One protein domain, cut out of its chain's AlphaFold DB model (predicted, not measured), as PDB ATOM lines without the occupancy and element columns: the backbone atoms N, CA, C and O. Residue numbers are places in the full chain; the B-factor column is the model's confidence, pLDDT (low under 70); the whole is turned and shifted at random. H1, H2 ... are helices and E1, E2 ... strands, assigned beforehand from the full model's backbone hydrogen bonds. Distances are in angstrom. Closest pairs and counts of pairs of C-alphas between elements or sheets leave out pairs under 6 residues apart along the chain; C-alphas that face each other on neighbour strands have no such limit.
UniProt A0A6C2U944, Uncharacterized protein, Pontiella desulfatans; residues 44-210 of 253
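What this domain is: This is residues 44 to 210 of the 253 residues of an uncharacterized protein of Pontiella desulfatans (UniProt A0A6C2U944). A strongly twisted, curled sheet of six strands wraps round helix H2, with H1 over the edge strand E6 and H3 over E1. The 167 printed residues hold three named helices and six named strands, in the order H1 E1 H2 E2 H3 E3 E4 E5 E6. The mixed sheet runs E2 E1 E3 E4 E5 E6; the class is mixed, helices and strands, with under half of the residues in named elements. The whole is compact, with a radius of gyration of the C-alphas of 14.9 A and spans of 40 by 36 by 35 A.

How they stand to each other: Residues 47 to 48 pair antiparallel with residues 132 to 133 of E2, residues 131 to 135. H1, residues 78 to 94, is on the sheet over E6, residues 199 to 204, at a height of 8.8 A; the closest C-alphas, Ala 91 and Ser 203, are 5.3 A apart. With residues 84 to 88 alone H1 touches H2, residues 114 to 126, about perpendicular at 84 degrees; the closest C-alphas, Gln 85 and Gly 123, are 6.1 A apart. H1 and H2, on the same face, make two layers with the sheet. E1, residues 105 to 109, H2 and E2 form a strand-helix-strand unit, two parallel neighbours with a helix between along the chain, its crossover right-handed; N 132 and O 105 are 2.9 A apart. H3, residues 140 to 150, lies over E1 at a height of 9.3 A and is apart from H1 and H2. E2, H3 and E3, residues 154 to 157, form a split unit with E1 between the strands, also right-handed; N 106 and O 154 are 2.9 A apart. E4, residues 174 to 179, is parallel to E3, with N 175 and O 155 at 2.8 A, and to E5, residues 190 to 195, with N 178 and O 192 at 2.8 A. E5 and E6 are a hairpin, with N 193 and O 202 at 2.8 A. In H1, H2 and H3 every O i to N i+4 pair is within hydrogen-bond range.

Where its parts are: H1 begins at C-alpha 78 (171.047, 140.431, 135.831) and is 24.5 A long, H2 19.1 A and E5 17.0 A. E6 ends at C-alpha 204 (152.154, 159.330, 139.411).

The domain as a whole: The C-alphas farthest apart, of Ala 79 and Glu 141, are 42.4 A apart. The printed part has no cut; the link E3 to E4 is long. Confidence is low, under 70, at residues 44 to 81, 161 to 171, 181 and 196 to 198.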
ATOM      1  N   GLU A  44     156.759 137.387 164.285       37.19
ATOM      2  CA  GLU A  44     155.964 138.578 164.581       37.19
ATOM      3  C   GLU A  44     156.943 139.751 164.734       37.19
ATOM      4  O   GLU A  44     157.833 139.688 165.581       37.19
ATOM      5  N   GLY A  45     156.838 140.790 163.897       40.28
ATOM      6  CA  GLY A  45     157.676 141.988 164.021       40.28
ATOM      7  C   GLY A  45     157.923 142.750 162.717       40.28
ATOM      8  O   GLY A  45     157.634 142.256 161.627       40.28
ATOM      9  N   THR A  46     158.450 143.966 162.859       39.84
ATOM     10  CA  THR A  46     158.902 144.839 161.766       39.84
ATOM     11  C   THR A  46     160.238 144.337 161.211       39.84
ATOM     12  O   THR A  46     161.128 143.950 161.971       39.84
ATOM     13  N   LEU A  47     160.376 144.311 159.885       48.56
ATOM     14  CA  LEU A  47     161.634 144.011 159.202       48.56
ATOM     15  C   LEU A  47     162.383 145.331 158.985       48.56
ATOM     16  O   LEU A  47     161.965 146.123 158.151       48.56
ATOM     17  N   ASP A  48     163.464 145.579 159.721       42.91
ATOM     18  CA  ASP A  48     164.375 146.696 159.440       42.91
ATOM     19  C   ASP A  48     165.367 146.243 158.374       42.91
ATOM     20  O   ASP A  48     166.261 145.440 158.652       42.91
ATOM     21  N   CYS A  49     165.154 146.654 157.128       45.69
ATOM     22  CA  CYS A  49     165.761 145.939 156.019       45.69
ATOM     23  C   CYS A  49     167.177 146.414 155.704       45.69
ATOM     24  O   CYS A  49     167.974 145.566 155.316       45.69
ATOM     25  N   ILE A  50     167.538 147.701 155.831       43.66
ATOM     26  CA  ILE A  50     168.817 148.180 155.259       43.66
ATOM     27  C   ILE A  50     169.467 149.302 156.090       43.66
ATOM     28  O   ILE A  50     168.880 150.360 156.299       43.66
ATOM     29  N   ASP A  51     170.711 149.064 156.526       41.59
ATOM     30  CA  ASP A  51     171.658 150.073 157.024       41.59
ATOM     31  C   ASP A  51     172.511 150.556 155.829       41.59
ATOM     32  O   ASP A  51     173.239 149.743 155.253       41.59
ATOM     33  N   PRO A  52     172.466 151.847 155.449       40.09
ATOM     34  CA  PRO A  52     173.162 152.369 154.268       40.09
ATOM     35  C   PRO A  52     174.695 152.276 154.368       40.09
ATOM     36  O   PRO A  52     175.393 152.430 153.369       40.09
ATOM     37  N   ALA A  53     175.252 152.004 155.555       36.69
ATOM     38  CA  ALA A  53     176.690 151.830 155.754       36.69
ATOM     39  C   ALA A  53     177.202 150.414 155.431       36.69
ATOM     40  O   ALA A  53     178.413 150.179 155.484       36.69
ATOM     41  N   VAL A  54     176.317 149.453 155.147       36.81
ATOM     42  CA  VAL A  54     176.694 148.058 154.907       36.81
ATOM     43  C   VAL A  54     175.910 147.537 153.715       36.81
ATOM     44  O   VAL A  54     174.691 147.434 153.767       36.81
ATOM     45  N   ALA A  55     176.621 147.141 152.659       34.34
ATOM     46  CA  ALA A  55     176.064 146.344 151.573       34.34
ATOM     47  C   ALA A  55     175.679 144.956 152.113       34.34
ATOM     48  O   ALA A  55     176.385 143.963 151.924       34.34
ATOM     49  N   ILE A  56     174.585 144.882 152.868       36.72
ATOM     50  CA  ILE A  56     173.968 143.619 153.232       36.72
ATOM     51  C   ILE A  56     173.255 143.169 151.962       36.72
ATOM     52  O   ILE A  56     172.175 143.650 151.637       36.72
ATOM     53  N   CYS A  57     173.896 142.262 151.219       31.91
ATOM     54  CA  CYS A  57     173.259 141.457 150.180       31.91
ATOM     55  C   CYS A  57     172.176 140.584 150.830       31.91
ATOM     56  O   CYS A  57     172.359 139.390 151.052       31.91
ATOM     57  N   GLY A  58     171.064 141.198 151.197       36.84
ATOM     58  CA  GLY A  58     169.847 140.535 151.603       36.84
ATOM     59  C   GLY A  58     168.791 140.904 150.588       36.84
ATOM     60  O   GLY A  58     167.976 141.772 150.863       36.84
ATOM     61  N   ALA A  59     168.809 140.256 149.421       38.94
ATOM     62  CA  ALA A  59     167.577 140.118 148.662       38.94
ATOM     63  C   ALA A  59     166.595 139.441 149.620       38.94
ATOM     64  O   ALA A  59     166.788 138.276 149.975       38.94
ATOM     65  N   LEU A  60     165.632 140.191 150.151       42.44
ATOM     66  CA  LEU A  60     164.531 139.601 150.892       42.44
ATOM     67  C   LEU A  60     163.674 138.908 149.837       42.44
ATOM     68  O   LEU A  60     163.156 139.611 148.971       42.44
ATOM     69  N   PRO A  61     163.556 137.564 149.830       44.03
ATOM     70  CA  PRO A  61     162.667 136.924 148.878       44.03
ATOM     71  C   PRO A  61     161.268 137.542 148.991       44.03
ATOM     72  O   PRO A  61     160.853 137.843 150.105       44.03
ATOM     73  N   PRO A  62     160.516 137.710 147.895       48.84
ATOM     74  CA  PRO A  62     159.143 138.196 147.959       48.84
ATOM     75  C   PRO A  62     158.322 137.326 148.930       48.84
ATOM     76  O   PRO A  62     158.030 136.157 148.661       48.84
ATOM     77  N   PHE A  63     158.019 137.862 150.119       51.31
ATOM     78  CA  PHE A  63     157.487 137.082 151.238       51.31
ATOM     79  C   PHE A  63     155.981 137.267 151.412       51.31
ATOM     80  O   PHE A  63     155.497 138.363 151.700       51.31
ATOM     81  N   HIS A  64     155.258 136.148 151.405       48.81
ATOM     82  CA  HIS A  64     153.904 136.066 151.949       48.81
ATOM     83  C   HIS A  64     153.949 135.562 153.395       48.81
ATOM     84  O   HIS A  64     154.316 134.413 153.642       48.81
ATOM     85  N   ARG A  65     153.545 136.377 154.373       46.09
ATOM     86  CA  ARG A  65     153.329 135.897 155.752       46.09
ATOM     87  C   ARG A  65     152.133 134.922 155.764       46.09
ATOM     88  O   ARG A  65     151.250 135.038 154.926       46.09
ATOM     89  N   GLY A  66     152.145 133.880 156.601       39.34
ATOM     90  CA  GLY A  66     151.010 132.943 156.732       39.34
ATOM     91  C   GLY A  66     150.795 131.914 155.601       39.34
ATOM     92  O   GLY A  66     150.133 130.896 155.823       39.34
ATOM     93  N   PHE A  67     151.398 132.081 154.418       40.06
ATOM     94  CA  PHE A  67     151.258 131.144 153.295       40.06
ATOM     95  C   PHE A  67     152.449 130.184 153.172       40.06
ATOM     96  O   PHE A  67     153.595 130.595 153.080       40.06
ATOM     97  N   ARG A  68     152.183 128.874 153.049       37.78
ATOM     98  CA  ARG A  68     153.199 127.856 152.687       37.78
ATOM     99  C   ARG A  68     153.442 127.783 151.173       37.78
ATOM    100  O   ARG A  68     153.563 126.688 150.626       37.78
ATOM    101  N   ARG A  69     153.425 128.911 150.465       34.25
ATOM    102  CA  ARG A  69     153.855 128.931 149.062       34.25
ATOM    103  C   ARG A  69     155.347 129.234 149.042       34.25
ATOM    104  O   ARG A  69     155.816 130.075 149.804       34.25
ATOM    105  N   LEU A  70     156.095 128.482 148.235       31.97
ATOM    106  CA  LEU A  70     157.473 128.846 147.913       31.97
ATOM    107  C   LEU A  70     157.436 130.295 147.401       31.97
ATOM    108  O   LEU A  70     156.514 130.595 146.634       31.97
ATOM    109  N   PRO A  71     158.370 131.186 147.790       38.44
ATOM    110  CA  PRO A  71     158.564 132.379 146.986       38.44
ATOM    111  C   PRO A  71     158.823 131.847 145.578       38.44
ATOM    112  O   PRO A  71     159.706 131.005 145.387       38.44
ATOM    113  N   PHE A  72     158.011 132.243 144.604       33.91
ATOM    114  CA  PHE A  72     158.448 132.134 143.227       33.91
ATOM    115  C   PHE A  72     159.580 133.152 143.095       33.91
ATOM    116  O   PHE A  72     159.394 134.235 142.565       33.91
ATOM    117  N   THR A  73     160.763 132.827 143.618       38.00
ATOM    118  CA  THR A  73     162.001 133.345 143.056       38.00
ATOM    119  C   THR A  73     162.056 132.740 141.666       38.00
ATOM    120  O   THR A  73     162.656 131.684 141.451       38.00
ATOM    121  N   VAL A  74     161.348 133.368 140.724       39.81
ATOM    122  CA  VAL A  74     161.846 133.418 139.358       39.81
ATOM    123  C   VAL A  74     163.287 133.878 139.533       39.81
ATOM    124  O   VAL A  74     163.539 134.882 140.196       39.81
ATOM    125  N   VAL A  75     164.239 133.045 139.119       41.34
ATOM    126  CA  VAL A  75     165.636 133.464 139.117       41.34
ATOM    127  C   VAL A  75     165.696 134.585 138.091       41.34
ATOM    128  O   VAL A  75     165.660 134.310 136.895       41.34
ATOM    129  N   GLU A  76     165.664 135.820 138.580       50.44
ATOM    130  CA  GLU A  76     165.791 137.015 137.757       50.44
ATOM    131  C   GLU A  76     167.172 137.008 137.099       50.44
ATOM    132  O   GLU A  76     168.180 136.644 137.721       50.44
ATOM    133  N   SER A  77     167.216 137.371 135.820       52.69
ATOM    134  CA  SER A  77     168.478 137.639 135.143       52.69
ATOM    135  C   SER A  77     169.087 138.949 135.668       52.69
ATOM    136  O   SER A  77     168.383 139.792 136.222       52.69
ATOM    137  N   GLU A  78     170.395 139.152 135.491       58.94
ATOM    138  CA  GLU A  78     171.047 140.431 135.831       58.94
ATOM    139  C   GLU A  78     170.382 141.610 135.096       58.94
ATOM    140  O   GLU A  78     170.114 142.645 135.697       58.94
ATOM    141  N   ALA A  79     169.973 141.401 133.840       62.66
ATOM    142  CA  ALA A  79     169.255 142.402 133.059       62.66
ATOM    143  C   ALA A  79     167.855 142.730 133.618       62.66
ATOM    144  O   ALA A  79     167.341 143.822 133.366       62.66
ATOM    145  N   ASP A  80     167.225 141.811 134.353       62.47
ATOM    146  CA  ASP A  80     165.889 142.000 134.945       62.47
ATOM    147  C   ASP A  80     166.004 142.840 136.209       62.47
ATOM    148  O   ASP A  80     165.200 143.743 136.448       62.47
ATOM    149  N   ILE A  81     167.053 142.554 136.984       68.62
ATOM    150  CA  ILE A  81     167.433 143.292 138.180       68.62
ATOM    151  C   ILE A  81     167.756 144.743 137.814       68.62
ATOM    152  O   ILE A  81     167.189 145.649 138.425       68.62
ATOM    153  N   ASP A  82     168.589 144.962 136.794       74.19
ATOM    154  CA  ASP A  82     168.956 146.302 136.323       74.19
ATOM    155  C   ASP A  82     167.723 147.083 135.860       74.19
ATOM    156  O   ASP A  82     167.496 148.217 136.272       74.19
ATOM    157  N   GLN A  83     166.851 146.457 135.066       74.62
ATOM    158  CA  GLN A  83     165.625 147.105 134.597       74.62
ATOM    159  C   GLN A  83     164.665 147.444 135.737       74.62
ATOM    160  O   GLN A  83     164.055 148.515 135.733       74.62
ATOM    161  N   ARG A  84     164.509 146.545 136.716       76.88
ATOM    162  CA  ARG A  84     163.712 146.807 137.921       76.88
ATOM    163  C   ARG A  84     164.273 148.001 138.690       76.88
ATOM    164  O   ARG A  84     163.485 148.825 139.156       76.88
ATOM    165  N   GLN A  85     165.596 148.112 138.776       80.00
ATOM    166  CA  GLN A  85     166.258 149.238 139.420       80.00
ATOM    167  C   GLN A  85     166.047 150.548 138.651       80.00
ATOM    168  O   GLN A  85     165.594 151.523 139.242       80.00
ATOM    169  N   GLU A  86     166.226 150.548 137.327       84.75
ATOM    170  CA  GLU A  86     165.957 151.711 136.468       84.75
ATOM    171  C   GLU A  86     164.515 152.231 136.636       84.75
ATOM    172  O   GLU A  86     164.281 153.441 136.705       84.75
ATOM    173  N   ARG A  87     163.523 151.329 136.735       86.00
ATOM    174  CA  ARG A  87     162.119 151.716 136.974       86.00
ATOM    175  C   ARG A  87     161.934 152.368 138.343       86.00
ATOM    176  O   ARG A  87     161.164 153.324 138.451       86.00
ATOM    177  N   LEU A  88     162.628 151.880 139.371       87.31
ATOM    178  CA  LEU A  88     162.596 152.475 140.704       87.31
ATOM    179  C   LEU A  88     163.252 153.858 140.730       87.31
ATOM    180  O   LEU A  88     162.633 154.792 141.233       87.31
ATOM    181  N   GLU A  89     164.441 154.017 140.153       89.12
ATOM    182  CA  GLU A  89     165.139 155.308 140.061       89.12
ATOM    183  C   GLU A  89     164.264 156.374 139.387       89.12
ATOM    184  O   GLU A  89     164.087 157.480 139.906       89.12
ATOM    185  N   ARG A  90     163.627 156.026 138.260       88.62
ATOM    186  CA  ARG A  90     162.684 156.921 137.568       88.62
ATOM    187  C   ARG A  90     161.484 157.262 138.443       88.62
ATOM    188  O   ARG A  90     161.103 158.427 138.531       88.62
ATOM    189  N   ALA A  91     160.906 156.269 139.115       89.50
ATOM    190  CA  ALA A  91     159.764 156.479 139.994       89.50
ATOM    191  C   ALA A  91     160.106 157.341 141.218       89.50
ATOM    192  O   ALA A  91     159.253 158.119 141.642       89.50
ATOM    193  N   LEU A  92     161.328 157.236 141.756       90.56
ATOM    194  CA  LEU A  92     161.866 158.117 142.796       90.56
ATOM    195  C   LEU A  92     162.050 159.543 142.270       90.56
ATOM    196  O   LEU A  92     161.690 160.500 142.956       90.56
ATOM    197  N   GLY A  93     162.558 159.698 141.044       89.88
ATOM    198  CA  GLY A  93     162.713 160.998 140.389       89.88
ATOM    199  C   GLY A  93     161.376 161.695 140.138       89.88
ATOM    200  O   GLY A  93     161.224 162.878 140.436       89.88
ATOM    201  N   ASP A  94     160.373 160.955 139.667       87.12
ATOM    202  CA  ASP A  94     159.034 161.482 139.391       87.12
ATOM    203  C   ASP A  94     158.334 162.032 140.637       87.12
ATOM    204  O   ASP A  94     157.560 162.988 140.538       87.12
ATOM    205  N   VAL A  95     158.598 161.435 141.800       83.81
ATOM    206  CA  VAL A  95     158.027 161.866 143.081       83.81
ATOM    207  C   VAL A  95     158.946 162.810 143.866       83.81
ATOM    208  O   VAL A  95     158.584 163.235 144.958       83.81
ATOM    209  N   GLY A  96     160.099 163.182 143.297       86.75
ATOM    210  CA  GLY A  96     161.027 164.168 143.860       86.75
ATOM    211  C   GLY A  96     162.002 163.638 144.915       86.75
ATOM    212  O   GLY A  96     162.722 164.436 145.498       86.75
ATOM    213  N   ILE A  97     162.062 162.323 145.137       88.88
ATOM    214  CA  ILE A  97     162.874 161.700 146.196       88.88
ATOM    215  C   ILE A  97     164.306 161.398 145.737       88.88
ATOM    216  O   ILE A  97     165.205 161.356 146.568       88.88
ATOM    217  N   ALA A  98     164.543 161.219 144.432       86.25
ATOM    218  CA  ALA A  98     165.846 160.780 143.913       86.25
ATOM    219  C   ALA A  98     167.027 161.702 144.281       86.25
ATOM    220  O   ALA A  98     168.157 161.242 144.401       86.25
ATOM    221  N   GLU A  99     166.786 163.004 144.465       82.69
ATOM    222  CA  GLU A  99     167.833 163.959 144.866       82.69
ATOM    223  C   GLU A  99     167.976 164.088 146.394       82.69
ATOM    224  O   GLU A  99     168.852 164.801 146.890       82.69
ATOM    225  N   GLU A 100     167.116 163.420 147.164       83.94
ATOM    226  CA  GLU A 100     167.075 163.544 148.613       83.94
ATOM    227  C   GLU A 100     168.031 162.553 149.290       83.94
ATOM    228  O   GLU A 100     167.934 161.344 149.086       83.94
ATOM    229  N   PRO A 101     168.938 163.015 150.168       76.00
ATOM    230  CA  PRO A 101     169.889 162.120 150.806       76.00
ATOM    231  C   PRO A 101     169.194 161.196 151.818       76.00
ATOM    232  O   PRO A 101     168.613 161.664 152.796       76.00
ATOM    233  N   SER A 102     169.320 159.880 151.619       83.38
ATOM    234  CA  SER A 102     169.071 158.820 152.613       83.38
ATOM    235  C   SER A 102     167.756 158.930 153.405       83.38
ATOM    236  O   SER A 102     167.737 158.796 154.632       83.38
ATOM    237  N   ARG A 103     166.638 159.146 152.706       89.06
ATOM    238  CA  ARG A 103     165.297 159.163 153.318       89.06
ATOM    239  C   ARG A 103     164.873 157.810 153.877       89.06
ATOM    240  O   ARG A 103     164.925 156.811 153.163       89.06
ATOM    241  N   ARG A 104     164.423 157.799 155.135       87.31
ATOM    242  CA  ARG A 104     163.882 156.622 155.825       87.31
ATOM    243  C   ARG A 104     162.462 156.336 155.350       87.31
ATOM    244  O   ARG A 104     161.572 157.175 155.483       87.31
ATOM    245  N   MET A 105     162.250 155.129 154.852       89.50
ATOM    246  CA  MET A 105     160.986 154.647 154.313       89.50
ATOM    247  C   MET A 105     160.365 153.652 155.293       89.50
ATOM    248  O   MET A 105     161.010 152.677 155.677       89.50
ATOM    249  N   LEU A 106     159.101 153.844 155.665       89.25
ATOM    250  CA  LEU A 106     158.318 152.816 156.356       89.25
ATOM    251  C   LEU A 106     157.244 152.278 155.416       89.25
ATOM    252  O   LEU A 106     156.328 152.996 155.022       89.25
ATOM    253  N   MET A 107     157.342 150.999 155.080       89.19
ATOM    254  CA  MET A 107     156.379 150.306 154.241       89.19
ATOM    255  C   MET A 107     155.320 149.640 155.099       89.19
ATOM    256  O   MET A 107     155.633 148.784 155.924       89.19
ATOM    257  N   ILE A 108     154.062 149.992 154.877       88.00
ATOM    258  CA  ILE A 108     152.923 149.376 155.545       88.00
ATOM    259  C   ILE A 108     152.282 148.385 154.583       88.00
ATOM    260  O   ILE A 108     151.832 148.757 153.500       88.00
ATOM    261  N   THR A 109     152.244 147.114 154.968       86.12
ATOM    262  CA  THR A 109     151.780 146.027 154.101       86.12
ATOM    263  C   THR A 109     150.986 144.969 154.871       86.12
ATOM    264  O   THR A 109     150.762 145.083 156.074       86.12
ATOM    265  N   ASN A 110     150.506 143.945 154.168       78.38
ATOM    266  CA  ASN A 110     149.860 142.760 154.730       78.38
ATOM    267  C   ASN A 110     150.425 141.492 154.078       78.38
ATOM    268  O   ASN A 110     151.345 141.537 153.271       78.38
ATOM    269  N   GLU A 111     149.869 140.333 154.421       71.44
ATOM    270  CA  GLU A 111     150.344 139.044 153.906       71.44
ATOM    271  C   GLU A 111     150.261 138.918 152.376       71.44
ATOM    272  O   GLU A 111     151.099 138.259 151.758       71.44
ATOM    273  N   ALA A 112     149.257 139.551 151.764       72.06
ATOM    274  CA  ALA A 112     149.033 139.493 150.324       72.06
ATOM    275  C   ALA A 112     150.014 140.388 149.554       72.06
ATOM    276  O   ALA A 112     150.546 139.955 148.540       72.06
ATOM    277  N   ASN A 113     150.293 141.591 150.066       75.75
ATOM    278  CA  ASN A 113     151.115 142.611 149.397       75.75
ATOM    279  C   ASN A 113     152.551 142.698 149.951       75.75
ATOM    280  O   ASN A 113     153.340 143.551 149.545       75.75
ATOM    281  N   GLY A 114     152.898 141.833 150.905       72.69
ATOM    282  CA  GLY A 114     154.237 141.701 151.477       72.69
ATOM    283  C   GLY A 114     155.346 141.521 150.436       72.69
ATOM    284  O   GLY A 114     156.371 142.190 150.577       72.69
ATOM    285  N   PRO A 115     155.151 140.711 149.373       71.19
ATOM    286  CA  PRO A 115     156.116 140.591 148.281       71.19
ATOM    287  C   PRO A 115     156.536 141.929 147.673       71.19
ATOM    288  O   PRO A 115     157.728 142.209 147.609       71.19
ATOM    289  N   PHE A 116     155.578 142.801 147.338       73.25
ATOM    290  CA  PHE A 116     155.876 144.101 146.728       73.25
ATOM    291  C   PHE A 116     156.694 144.995 147.659       73.25
ATOM    292  O   PHE A 116     157.621 145.668 147.221       73.25
ATOM    293  N   ALA A 117     156.385 144.975 148.959       77.25
ATOM    294  CA  ALA A 117     157.164 145.708 149.952       77.25
ATOM    295  C   ALA A 117     158.604 145.169 150.058       77.25
ATOM    296  O   ALA A 117     159.550 145.946 150.148       77.25
ATOM    297  N   CYS A 118     158.796 143.850 149.994       71.19
ATOM    298  CA  CYS A 118     160.133 143.246 150.020       71.19
ATOM    299  C   CYS A 118     160.959 143.658 148.794       71.19
ATOM    300  O   CYS A 118     162.095 144.123 148.943       71.19
ATOM    301  N   ASP A 119     160.365 143.579 147.604       72.44
ATOM    302  CA  ASP A 119     161.034 143.921 146.348       72.44
ATOM    303  C   ASP A 119     161.406 145.409 146.299       72.44
ATOM    304  O   ASP A 119     162.532 145.760 145.931       72.44
ATOM    305  N   LEU A 120     160.502 146.283 146.756       78.88
ATOM    306  CA  LEU A 120     160.774 147.714 146.891       78.88
ATOM    307  C   LEU A 120     161.878 148.000 147.899       78.88
ATOM    308  O   LEU A 120     162.735 148.838 147.635       78.88
ATOM    309  N   SER A 121     161.860 147.327 149.054       77.69
ATOM    310  CA  SER A 121     162.826 147.602 150.121       77.69
ATOM    311  C   SER A 121     164.252 147.347 149.652       77.69
ATOM    312  O   SER A 121     165.145 148.132 149.955       77.69
ATOM    313  N   THR A 122     164.441 146.304 148.839       71.06
ATOM    314  CA  THR A 122     165.739 145.947 148.269       71.06
ATOM    315  C   THR A 122     166.242 147.038 147.325       71.06
ATOM    316  O   THR A 122     167.375 147.491 147.475       71.06
ATOM    317  N   GLY A 123     165.400 147.494 146.390       74.62
ATOM    318  CA  GLY A 123     165.794 148.537 145.439       74.62
ATOM    319  C   GLY A 123     166.040 149.893 146.109       74.62
ATOM    320  O   GLY A 123     166.990 150.590 145.764       74.62
ATOM    321  N   LEU A 124     165.242 150.245 147.124       81.19
ATOM    322  CA  LEU A 124     165.426 151.482 147.890       81.19
ATOM    323  C   LEU A 124     166.761 151.505 148.628       81.19
ATOM    324  O   LEU A 124     167.419 152.540 148.664       81.19
ATOM    325  N   GLY A 125     167.199 150.371 149.175       73.69
ATOM    326  CA  GLY A 125     168.509 150.308 149.807       73.69
ATOM    327  C   GLY A 125     169.680 150.447 148.850       73.69
ATOM    328  O   GLY A 125     170.708 150.979 149.261       73.69
ATOM    329  N   TRP A 126     169.547 150.004 147.594       73.06
ATOM    330  CA  TRP A 126     170.562 150.265 146.565       73.06
ATOM    331  C   TRP A 126     170.672 151.754 146.240       73.06
ATOM    332  O   TRP A 126     171.787 152.256 146.125       73.06
ATOM    333  N   GLU A 127     169.549 152.472 146.268       80.69
ATOM    334  CA  GLU A 127     169.505 153.940 146.167       80.69
ATOM    335  C   GLU A 127     169.862 154.662 147.478       80.69
ATOM    336  O   GLU A 127     169.764 155.882 147.590       80.69
ATOM    337  N   GLY A 128     170.286 153.926 148.509       74.44
ATOM    338  CA  GLY A 128     170.694 154.505 149.785       74.44
ATOM    339  C   GLY A 128     169.539 155.028 150.643       74.44
ATOM    340  O   GLY A 128     169.796 155.783 151.577       74.44
ATOM    341  N   HIS A 129     168.294 154.625 150.372       81.38
ATOM    342  CA  HIS A 129     167.111 154.917 151.185       81.38
ATOM    343  C   HIS A 129     166.821 153.759 152.159       81.38
ATOM    344  O   HIS A 129     166.348 152.700 151.735       81.38
ATOM    345  N   PRO A 130     167.076 153.920 153.473       80.88
ATOM    346  CA  PRO A 130     166.788 152.880 154.457       80.88
ATOM    347  C   PRO A 130     165.293 152.568 154.484       80.88
ATOM    348  O   PRO A 130     164.480 153.479 154.625       80.88
ATOM    349  N   ALA A 131     164.928 151.291 154.391       81.94
ATOM    350  CA  ALA A 131     163.536 150.861 154.392       81.94
ATOM    351  C   ALA A 131     163.243 149.881 155.531       81.94
ATOM    352  O   ALA A 131     164.007 148.941 155.760       81.94
ATOM    353  N   SER A 132     162.106 150.074 156.197       79.94
ATOM    354  CA  SER A 132     161.526 149.120 157.146       79.94
ATOM    355  C   SER A 132     160.160 148.653 156.642       79.94
ATOM    356  O   SER A 132     159.399 149.449 156.097       79.94
ATOM    357  N   ILE A 133     159.818 147.377 156.831       80.44
ATOM    358  CA  ILE A 133     158.527 146.796 156.430       80.44
ATOM    359  C   ILE A 133     157.737 146.383 157.666       80.44
ATOM    360  O   ILE A 133     158.160 145.516 158.433       80.44
ATOM    361  N   HIS A 134     156.546 146.950 157.814       83.44
ATOM    362  CA  HIS A 134     155.590 146.617 158.855       83.44
ATOM    363  C   HIS A 134     154.351 145.921 158.269       83.44
ATOM    364  O   HIS A 134     153.647 146.463 157.416       83.44
ATOM    365  N   TYR A 135     154.069 144.713 158.761       81.69
ATOM    366  CA  TYR A 135     152.847 143.973 158.447       81.69
ATOM    367  C   TYR A 135     151.729 144.392 159.402       81.69
ATOM    368  O   TYR A 135     151.700 143.933 160.543       81.69
ATOM    369  N   TRP A 136     150.815 145.234 158.926       83.44
ATOM    370  CA  TRP A 136     149.819 145.899 159.761       83.44
ATOM    371  C   TRP A 136     148.671 144.981 160.181       83.44
ATOM    372  O   TRP A 136     148.024 144.349 159.340       83.44
ATOM    373  N   GLY A 137     148.391 144.953 161.488       75.06
ATOM    374  CA  GLY A 137     147.287 144.207 162.096       75.06
ATOM    375  C   GLY A 137     145.924 144.906 162.038       75.06
ATOM    376  O   GLY A 137     144.919 144.294 162.399       75.06
ATOM    377  N   GLY A 138     145.862 146.156 161.561       74.50
ATOM    378  CA  GLY A 138     144.608 146.868 161.284       74.50
ATOM    379  C   GLY A 138     144.165 147.890 162.337       74.50
ATOM    380  O   GLY A 138     143.051 148.398 162.231       74.50
ATOM    381  N   THR A 139     144.989 148.206 163.345       80.94
ATOM    382  CA  THR A 139     144.647 149.219 164.367       80.94
ATOM    383  C   THR A 139     145.446 150.516 164.206       80.94
ATOM    384  O   THR A 139     146.627 150.493 163.858       80.94
ATOM    385  N   GLU A 140     144.808 151.662 164.472       81.81
ATOM    386  CA  GLU A 140     145.461 152.984 164.447       81.81
ATOM    387  C   GLU A 140     146.532 153.128 165.537       81.81
ATOM    388  O   GLU A 140     147.568 153.745 165.305       81.81
ATOM    389  N   GLU A 141     146.307 152.538 166.715       82.88
ATOM    390  CA  GLU A 141     147.258 152.570 167.833       82.88
ATOM    391  C   GLU A 141     148.576 151.876 167.471       82.88
ATOM    392  O   GLU A 141     149.653 152.435 167.680       82.88
ATOM    393  N   GLU A 142     148.495 150.689 166.864       82.56
ATOM    394  CA  GLU A 142     149.662 149.961 166.360       82.56
ATOM    395  C   GLU A 142     150.413 150.786 165.314       82.56
ATOM    396  O   GLU A 142     151.630 150.938 165.402       82.56
ATOM    397  N   LEU A 143     149.690 151.369 164.356       83.38
ATOM    398  CA  LEU A 143     150.288 152.201 163.318       83.38
ATOM    399  C   LEU A 143     150.985 153.432 163.914       83.38
ATOM    400  O   LEU A 143     152.116 153.737 163.542       83.38
ATOM    401  N   GLY A 144     150.358 154.101 164.884       84.38
ATOM    402  CA  GLY A 144     150.951 155.224 165.607       84.38
ATOM    403  C   GLY A 144     152.233 154.835 166.345       84.38
ATOM    404  O   GLY A 144     153.223 155.562 166.274       84.38
ATOM    405  N   PHE A 145     152.250 153.667 166.994       84.06
ATOM    406  CA  PHE A 145     153.450 153.138 167.642       84.06
ATOM    407  C   PHE A 145     154.583 152.897 166.637       84.06
ATOM    408  O   PHE A 145     155.715 153.298 166.892       84.06
ATOM    409  N   GLN A 146     154.290 152.290 165.485       83.88
ATOM    410  CA  GLN A 146     155.301 152.023 164.456       83.88
ATOM    411  C   GLN A 146     155.858 153.315 163.854       83.88
ATOM    412  O   GLN A 146     157.069 153.459 163.702       83.88
ATOM    413  N   LEU A 147     155.001 154.296 163.575       86.50
ATOM    414  CA  LEU A 147     155.444 155.593 163.068       86.50
ATOM    415  C   LEU A 147     156.341 156.320 164.076       86.50
ATOM    416  O   LEU A 147     157.358 156.887 163.685       86.50
ATOM    417  N   ALA A 148     156.008 156.258 165.367       85.75
ATOM    418  CA  ALA A 148     156.840 156.825 166.424       85.75
ATOM    419  C   ALA A 148     158.163 156.062 166.616       85.75
ATOM    420  O   ALA A 148     159.181 156.680 166.900       85.75
ATOM    421  N   ALA A 149     158.161 154.735 166.470       81.19
ATOM    422  CA  ALA A 149     159.347 153.904 166.666       81.19
ATOM    423  C   ALA A 149     160.376 154.051 165.535       81.19
ATOM    424  O   ALA A 149     161.577 154.042 165.796       81.19
ATOM    425  N   HIS A 150     159.911 154.181 164.289       81.81
ATOM    426  CA  HIS A 150     160.780 154.233 163.110       81.81
ATOM    427  C   HIS A 150     161.085 155.662 162.637       81.81
ATOM    428  O   HIS A 150     162.086 155.866 161.947       81.81
ATOM    429  N   GLU A 151     160.253 156.640 163.016       87.00
ATOM    430  CA  GLU A 151     160.347 158.047 162.602       87.00
ATOM    431  C   GLU A 151     160.601 158.217 161.084       87.00
ATOM    432  O   GLU A 151     161.594 158.833 160.687       87.00
ATOM    433  N   PRO A 152     159.764 157.635 160.207       89.62
ATOM    434  CA  PRO A 152     160.034 157.653 158.774       89.62
ATOM    435  C   PRO A 152     159.930 159.062 158.174       89.62
ATOM    436  O   PRO A 152     159.089 159.862 158.584       89.62
ATOM    437  N   ASP A 153     160.745 159.335 157.152       91.12
ATOM    438  CA  ASP A 153     160.578 160.506 156.284       91.12
ATOM    439  C   ASP A 153     159.378 160.316 155.341       91.12
ATOM    440  O   ASP A 153     158.657 161.272 155.057       91.12
ATOM    441  N   TYR A 154     159.160 159.074 154.886       91.19
ATOM    442  CA  TYR A 154     158.065 158.696 153.995       91.19
ATOM    443  C   TYR A 154     157.389 157.399 154.431       91.19
ATOM    444  O   TYR A 154     158.037 156.435 154.853       91.19
ATOM    445  N   VAL A 155     156.075 157.346 154.234       90.75
ATOM    446  CA  VAL A 155     155.283 156.122 154.370       90.75
ATOM    447  C   VAL A 155     154.953 155.582 152.983       90.75
ATOM    448  O   VAL A 155     154.345 156.279 152.172       90.75
ATOM    449  N   VAL A 156     155.309 154.325 152.723       90.88
ATOM    450  CA  VAL A 156     154.881 153.592 151.525       90.88
ATOM    451  C   VAL A 156     153.724 152.678 151.912       90.88
ATOM    452  O   VAL A 156     153.886 151.707 152.647       90.88
ATOM    453  N   TRP A 157     152.526 152.999 151.448       89.38
ATOM    454  CA  TRP A 157     151.310 152.261 151.748       89.38
ATOM    455  C   TRP A 157     151.042 151.215 150.666       89.38
ATOM    456  O   TRP A 157     150.585 151.549 149.574       89.38
ATOM    457  N   CYS A 158     151.309 149.948 150.973       86.69
ATOM    458  CA  CYS A 158     151.167 148.813 150.054       86.69
ATOM    459  C   CYS A 158     149.840 148.062 150.222       86.69
ATOM    460  O   CYS A 158     149.717 146.911 149.809       86.69
ATOM    461  N   LEU A 159     148.853 148.663 150.886       82.25
ATOM    462  CA  LEU A 159     147.575 148.020 151.167       82.25
ATOM    463  C   LEU A 159     146.496 148.452 150.162       82.25
ATOM    464  O   LEU A 159     146.472 149.607 149.741       82.25
ATOM    465  N   PRO A 160     145.552 147.554 149.818       71.94
ATOM    466  CA  PRO A 160     144.554 147.804 148.778       71.94
ATOM    467  C   PRO A 160     143.508 148.854 149.170       71.94
ATOM    468  O   PRO A 160     142.869 149.444 148.303       71.94
ATOM    469  N   GLN A 161     143.292 149.065 150.470       69.25
ATOM    470  CA  GLN A 161     142.386 150.098 150.952       69.25
ATOM    471  C   GLN A 161     143.156 151.389 151.155       69.25
ATOM    472  O   GLN A 161     144.213 151.399 151.785       69.25
ATOM    473  N   ASN A 162     142.598 152.463 150.606       63.16
ATOM    474  CA  ASN A 162     143.187 153.784 150.663       63.16
ATOM    475  C   ASN A 162     143.418 154.218 152.121       63.16
ATOM    476  O   ASN A 162     142.564 153.968 152.973       63.16
ATOM    477  N   PRO A 163     144.517 154.928 152.400       56.81
ATOM    478  CA  PRO A 163     144.866 155.367 153.746       56.81
ATOM    479  C   PRO A 163     143.942 156.448 154.331       56.81
ATOM    480  O   PRO A 163     144.202 156.948 155.428       56.81
ATOM    481  N   THR A 164     142.910 156.881 153.600       54.12
ATOM    482  CA  THR A 164     142.125 158.074 153.921       54.12
ATOM    483  C   THR A 164     141.468 157.943 155.298       54.12
ATOM    484  O   THR A 164     140.522 157.182 155.480       54.12
ATOM    485  N   GLY A 165     141.987 158.705 156.265       58.66
ATOM    486  CA  GLY A 165     141.528 158.732 157.657       58.66
ATOM    487  C   GLY A 165     142.401 157.963 158.654       58.66
ATOM    488  O   GLY A 165     142.279 158.223 159.843       58.66
ATOM    489  N   LEU A 166     143.296 157.083 158.191       60.12
ATOM    490  CA  LEU A 166     144.119 156.210 159.044       60.12
ATOM    491  C   LEU A 166     145.578 156.671 159.179       60.12
ATOM    492  O   LEU A 166     146.253 156.296 160.133       60.12
ATOM    493  N   LEU A 167     146.082 157.471 158.234       64.00
ATOM    494  CA  LEU A 167     147.455 157.974 158.290       64.00
ATOM    495  C   LEU A 167     147.536 159.320 159.025       64.00
ATOM    496  O   LEU A 167     146.870 160.273 158.620       64.00
ATOM    497  N   PRO A 168     148.410 159.455 160.037       60.56
ATOM    498  CA  PRO A 168     148.694 160.740 160.672       60.56
ATOM    499  C   PRO A 168     149.661 161.623 159.853       60.56
ATOM    500  O   PRO A 168     149.978 162.729 160.286       60.56
ATOM    501  N   PHE A 169     150.147 161.156 158.695       66.75
ATOM    502  CA  PHE A 169     151.137 161.857 157.868       66.75
ATOM    503  C   PHE A 169     150.505 162.758 156.791       66.75
ATOM    504  O   PHE A 169     149.441 162.432 156.257       66.75
ATOM    505  N   PRO A 170     151.170 163.866 156.405       64.75
ATOM    506  CA  PRO A 170     150.772 164.656 155.247       64.75
ATOM    507  C   PRO A 170     150.786 163.809 153.968       64.75
ATOM    508  O   PRO A 170     151.690 162.999 153.752       64.75
ATOM    509  N   GLY A 171     149.827 164.045 153.066       68.62
ATOM    510  CA  GLY A 171     149.769 163.353 151.769       68.62
ATOM    511  C   GLY A 171     151.010 163.560 150.885       68.62
ATOM    512  O   GLY A 171     151.260 162.754 149.995       68.62
ATOM    513  N   GLU A 172     151.811 164.593 151.157       73.94
ATOM    514  CA  GLU A 172     153.091 164.882 150.492       73.94
ATOM    515  C   GLU A 172     154.234 163.939 150.906       73.94
ATOM    516  O   GLU A 172     155.237 163.872 150.210       73.94
ATOM    517  N   GLN A 173     154.086 163.192 152.004       85.75
ATOM    518  CA  GLN A 173     155.077 162.225 152.509       85.75
ATOM    519  C   GLN A 173     154.560 160.781 152.457       85.75
ATOM    520  O   GLN A 173     155.155 159.864 153.019       85.75
ATOM    521  N   THR A 174     153.424 160.567 151.790       88.94
ATOM    522  CA  THR A 174     152.810 159.247 151.645       88.94
ATOM    523  C   THR A 174     152.791 158.841 150.179       88.94
ATOM    524  O   THR A 174     152.207 159.525 149.336       88.94
ATOM    525  N   ILE A 175     153.386 157.687 149.890       90.25
ATOM    526  CA  ILE A 175     153.354 157.030 148.586       90.25
ATOM    527  C   ILE A 175     152.387 155.859 148.690       90.25
ATOM    528  O   ILE A 175     152.558 154.997 149.544       90.25
ATOM    529  N   VAL A 176     151.379 155.794 147.825       88.94
ATOM    530  CA  VAL A 176     150.502 154.617 147.755       88.94
ATOM    531  C   VAL A 176     150.986 153.703 146.631       88.94
ATOM    532  O   VAL A 176     151.010 154.092 145.463       88.94
ATOM    533  N   ALA A 177     151.368 152.480 146.993       87.50
ATOM    534  CA  ALA A 177     151.684 151.412 146.059       87.50
ATOM    535  C   ALA A 177     150.374 150.747 145.609       87.50
ATOM    536  O   ALA A 177     149.730 149.999 146.342       87.50
ATOM    537  N   HIS A 178     149.953 151.085 144.396       84.00
ATOM    538  CA  HIS A 178     148.697 150.682 143.794       84.00
ATOM    539  C   HIS A 178     148.891 149.479 142.867       84.00
ATOM    540  O   HIS A 178     149.645 149.555 141.900       84.00
ATOM    541  N   CYS A 179     148.178 148.385 143.136       78.06
ATOM    542  CA  CYS A 179     148.123 147.231 142.239       78.06
ATOM    543  C   CYS A 179     147.240 147.533 141.019       78.06
ATOM    544  O   CYS A 179     146.117 148.016 141.164       78.06
ATOM    545  N   ILE A 180     147.736 147.190 139.834       72.94
ATOM    546  CA  ILE A 180     147.108 147.402 138.526       72.94
ATOM    547  C   ILE A 180     145.708 146.788 138.396       72.94
ATOM    548  O   ILE A 180     144.869 147.329 137.679       72.94
ATOM    549  N   ASP A 181     145.436 145.698 139.114       68.81
ATOM    550  CA  ASP A 181     144.151 144.994 139.073       68.81
ATOM    551  C   ASP A 181     143.092 145.619 140.000       68.81
ATOM    552  O   ASP A 181     141.922 145.219 139.991       68.81
ATOM    553  N   ALA A 182     143.475 146.610 140.808       72.12
ATOM    554  CA  ALA A 182     142.571 147.303 141.714       72.12
ATOM    555  C   ALA A 182     141.967 148.569 141.068       72.12
ATOM    556  O   ALA A 182     142.570 149.195 140.196       72.12
ATOM    557  N   PRO A 183     140.773 149.012 141.504       74.75
ATOM    558  CA  PRO A 183     140.260 150.329 141.142       74.75
ATOM    559  C   PRO A 183     141.218 151.437 141.588       74.75
ATOM    560  O   PRO A 183     141.776 151.360 142.685       74.75
ATOM    561  N   LEU A 184     141.362 152.487 140.772       77.88
ATOM    562  CA  LEU A 184     142.230 153.603 141.136       77.88
ATOM    563  C   LEU A 184     141.784 154.245 142.453       77.88
ATOM    564  O   LEU A 184     140.596 154.547 142.615       77.88
ATOM    565  N   PRO A 185     142.729 154.511 143.366       77.25
ATOM    566  CA  PRO A 185     142.423 155.207 144.596       77.25
ATOM    567  C   PRO A 185     142.056 156.669 144.324       77.25
ATOM    568  O   PRO A 185     142.692 157.348 143.511       77.25
ATOM    569  N   ASP A 186     141.081 157.182 145.080       79.50
ATOM    570  CA  ASP A 186     140.843 158.623 145.210       79.50
ATOM    571  C   ASP A 186     141.944 159.238 146.088       79.50
ATOM    572  O   ASP A 186     141.792 159.436 147.293       79.50
ATOM    573  N   TRP A 187     143.125 159.394 145.491       80.81
ATOM    574  CA  TRP A 187     144.345 159.865 146.136       80.81
ATOM    575  C   TRP A 187     145.038 160.894 145.251       80.81
ATOM    576  O   TRP A 187     145.371 160.611 144.102       80.81
ATOM    577  N   GLN A 188     145.274 162.090 145.783       80.56
ATOM    578  CA  GLN A 188     145.884 163.195 145.031       80.56
ATOM    579  C   GLN A 188     147.405 163.295 145.219       80.56
ATOM    580  O   GLN A 188     148.044 164.104 144.548       80.56
ATOM    581  N   GLY A 189     147.976 162.501 146.131       84.50
ATOM    582  CA  GLY A 189     149.413 162.445 146.391       84.50
ATOM    583  C   GLY A 189     150.156 161.504 145.439       84.50
ATOM    584  O   GLY A 189     149.675 161.169 144.356       84.50
ATOM    585  N   MET A 190     151.335 161.062 145.873       89.50
ATOM    586  CA  MET A 190     152.206 160.169 145.106       89.50
ATOM    587  C   MET A 190     151.587 158.771 144.980       89.50
ATOM    588  O   MET A 190     151.176 158.189 145.988       89.50
ATOM    589  N   LEU A 191     151.550 158.223 143.762       88.75
ATOM    590  CA  LEU A 191     151.271 156.805 143.520       88.75
ATOM    591  C   LEU A 191     152.444 156.124 142.827       88.75
ATOM    592  O   LEU A 191     153.055 156.681 141.918       88.75
ATOM    593  N   TRP A 192     152.652 154.864 143.172       90.19
ATOM    594  CA  TRP A 192     153.456 153.922 142.406       90.19
ATOM    595  C   TRP A 192     152.559 152.790 141.917       90.19
ATOM    596  O   TRP A 192     151.713 152.311 142.666       90.19
ATOM    597  N   LEU A 193     152.703 152.394 140.657       85.00
ATOM    598  CA  LEU A 193     151.879 151.374 140.016       85.00
ATOM    599  C   LEU A 193     152.624 150.045 139.968       85.00
ATOM    600  O   LEU A 193     153.723 149.976 139.419       85.00
ATOM    601  N   PHE A 194     151.992 148.998 140.484       79.69
ATOM    602  CA  PHE A 194     152.548 147.655 140.572       79.69
ATOM    603  C   PHE A 194     151.738 146.646 139.781       79.69
ATOM    604  O   PHE A 194     150.512 146.718 139.722       79.69
ATOM    605  N   CYS A 195     152.443 145.664 139.241       72.19
ATOM    606  CA  CYS A 195     151.886 144.469 138.635       72.19
ATOM    607  C   CYS A 195     152.599 143.240 139.210       72.19
ATOM    608  O   CYS A 195     153.824 143.259 139.320       72.19
ATOM    609  N   ASP A 196     151.849 142.192 139.553       59.94
ATOM    610  CA  ASP A 196     152.332 141.027 140.309       59.94
ATOM    611  C   ASP A 196     153.591 140.355 139.731       59.94
ATOM    612  O   ASP A 196     154.380 139.808 140.496       59.94
ATOM    613  N   GLU A 197     153.806 140.396 138.410       58.28
ATOM    614  CA  GLU A 197     154.972 139.759 137.770       58.28
ATOM    615  C   GLU A 197     156.050 140.747 137.307       58.28
ATOM    616  O   GLU A 197     157.206 140.365 137.186       58.28
ATOM    617  N   ILE A 198     155.705 142.015 137.049       58.03
ATOM    618  CA  ILE A 198     156.646 143.022 136.508       58.03
ATOM    619  C   ILE A 198     157.140 143.980 137.614       58.03
ATOM    620  O   ILE A 198     158.098 144.741 137.431       58.03
ATOM    621  N   ASN A 199     156.521 143.915 138.797       72.69
ATOM    622  CA  ASN A 199     156.711 144.821 139.924       72.69
ATOM    623  C   ASN A 199     156.321 146.266 139.576       72.69
ATOM    624  O   ASN A 199     155.256 146.503 139.004       72.69
ATOM    625  N   LEU A 200     157.136 147.240 139.983       80.56
ATOM    626  CA  LEU A 200     156.916 148.657 139.735       80.56
ATOM    627  C   LEU A 200     157.000 148.936 138.231       80.56
ATOM    628  O   LEU A 200     158.047 148.739 137.619       80.56
ATOM    629  N   ILE A 201     155.900 149.398 137.647       77.50
ATOM    630  CA  ILE A 201     155.759 149.648 136.201       77.50
ATOM    631  C   ILE A 201     155.490 151.115 135.869       77.50
ATOM    632  O   ILE A 201     155.564 151.512 134.707       77.50
ATOM    633  N   GLY A 202     155.180 151.933 136.872       85.69
ATOM    634  CA  GLY A 202     154.967 153.356 136.667       85.69
ATOM    635  C   GLY A 202     154.791 154.142 137.954       85.69
ATOM    636  O   GLY A 202     154.671 153.585 139.045       85.69
ATOM    637  N   SER A 203     154.744 155.458 137.814       89.75
ATOM    638  CA  SER A 203     154.592 156.397 138.921       89.75
ATOM    639  C   SER A 203     153.583 157.496 138.564       89.75
ATOM    640  O   SER A 203     153.314 157.767 137.392       89.75
ATOM    641  N   ARG A 204     152.997 158.143 139.571       89.00
ATOM    642  CA  ARG A 204     152.154 159.330 139.411       89.00
ATOM    643  C   ARG A 204     152.525 160.355 140.482       89.00
ATOM    644  O   ARG A 204     152.232 160.114 141.656       89.00
ATOM    645  N   PRO A 205     153.128 161.497 140.107       87.75
ATOM    646  CA  PRO A 205     153.384 162.572 141.054       87.75
ATOM    647  C   PRO A 205     152.082 163.209 141.569       87.75
ATOM    648  O   PRO A 205     151.037 163.087 140.913       87.75
ATOM    649  N   PRO A 206     152.142 163.962 142.684       85.56
ATOM    650  CA  PRO A 206     150.994 164.693 143.204       85.56
ATOM    651  C   PRO A 206     150.335 165.595 142.153       85.56
ATOM    652  O   PRO A 206     151.006 166.247 141.347       85.56
ATOM    653  N   GLY A 207     149.003 165.636 142.156       80.44
ATOM    654  CA  GLY A 207     148.213 166.494 141.264       80.44
ATOM    655  C   GLY A 207     148.208 166.091 139.782       80.44
ATOM    656  O   GLY A 207     147.686 166.834 138.950       80.44
ATOM    657  N   ARG A 208     148.767 164.930 139.419       83.25
ATOM    658  CA  ARG A 208     148.638 164.350 138.073       83.25
ATOM    659  C   ARG A 208     147.485 163.349 138.015       83.25
ATOM    660  O   ARG A 208     147.201 162.643 138.977       83.25
ATOM    661  N   THR A 209     146.852 163.260 136.850       79.62
ATOM    662  CA  THR A 209     145.753 162.319 136.563       79.62
ATOM    663  C   THR A 209     146.230 161.008 135.935       79.62
ATOM    664  O   THR A 209     145.513 160.014 135.972       79.62
ATOM    665  N   ALA A 210     147.449 161.006 135.399       81.44
ATOM    666  CA  ALA A 210     148.019 159.983 134.529       81.44
ATOM    667  C   ALA A 210     149.281 159.366 135.147       81.44
ATOM    668  O   ALA A 210     150.046 160.084 135.795       81.44
TER     669      ALA A 210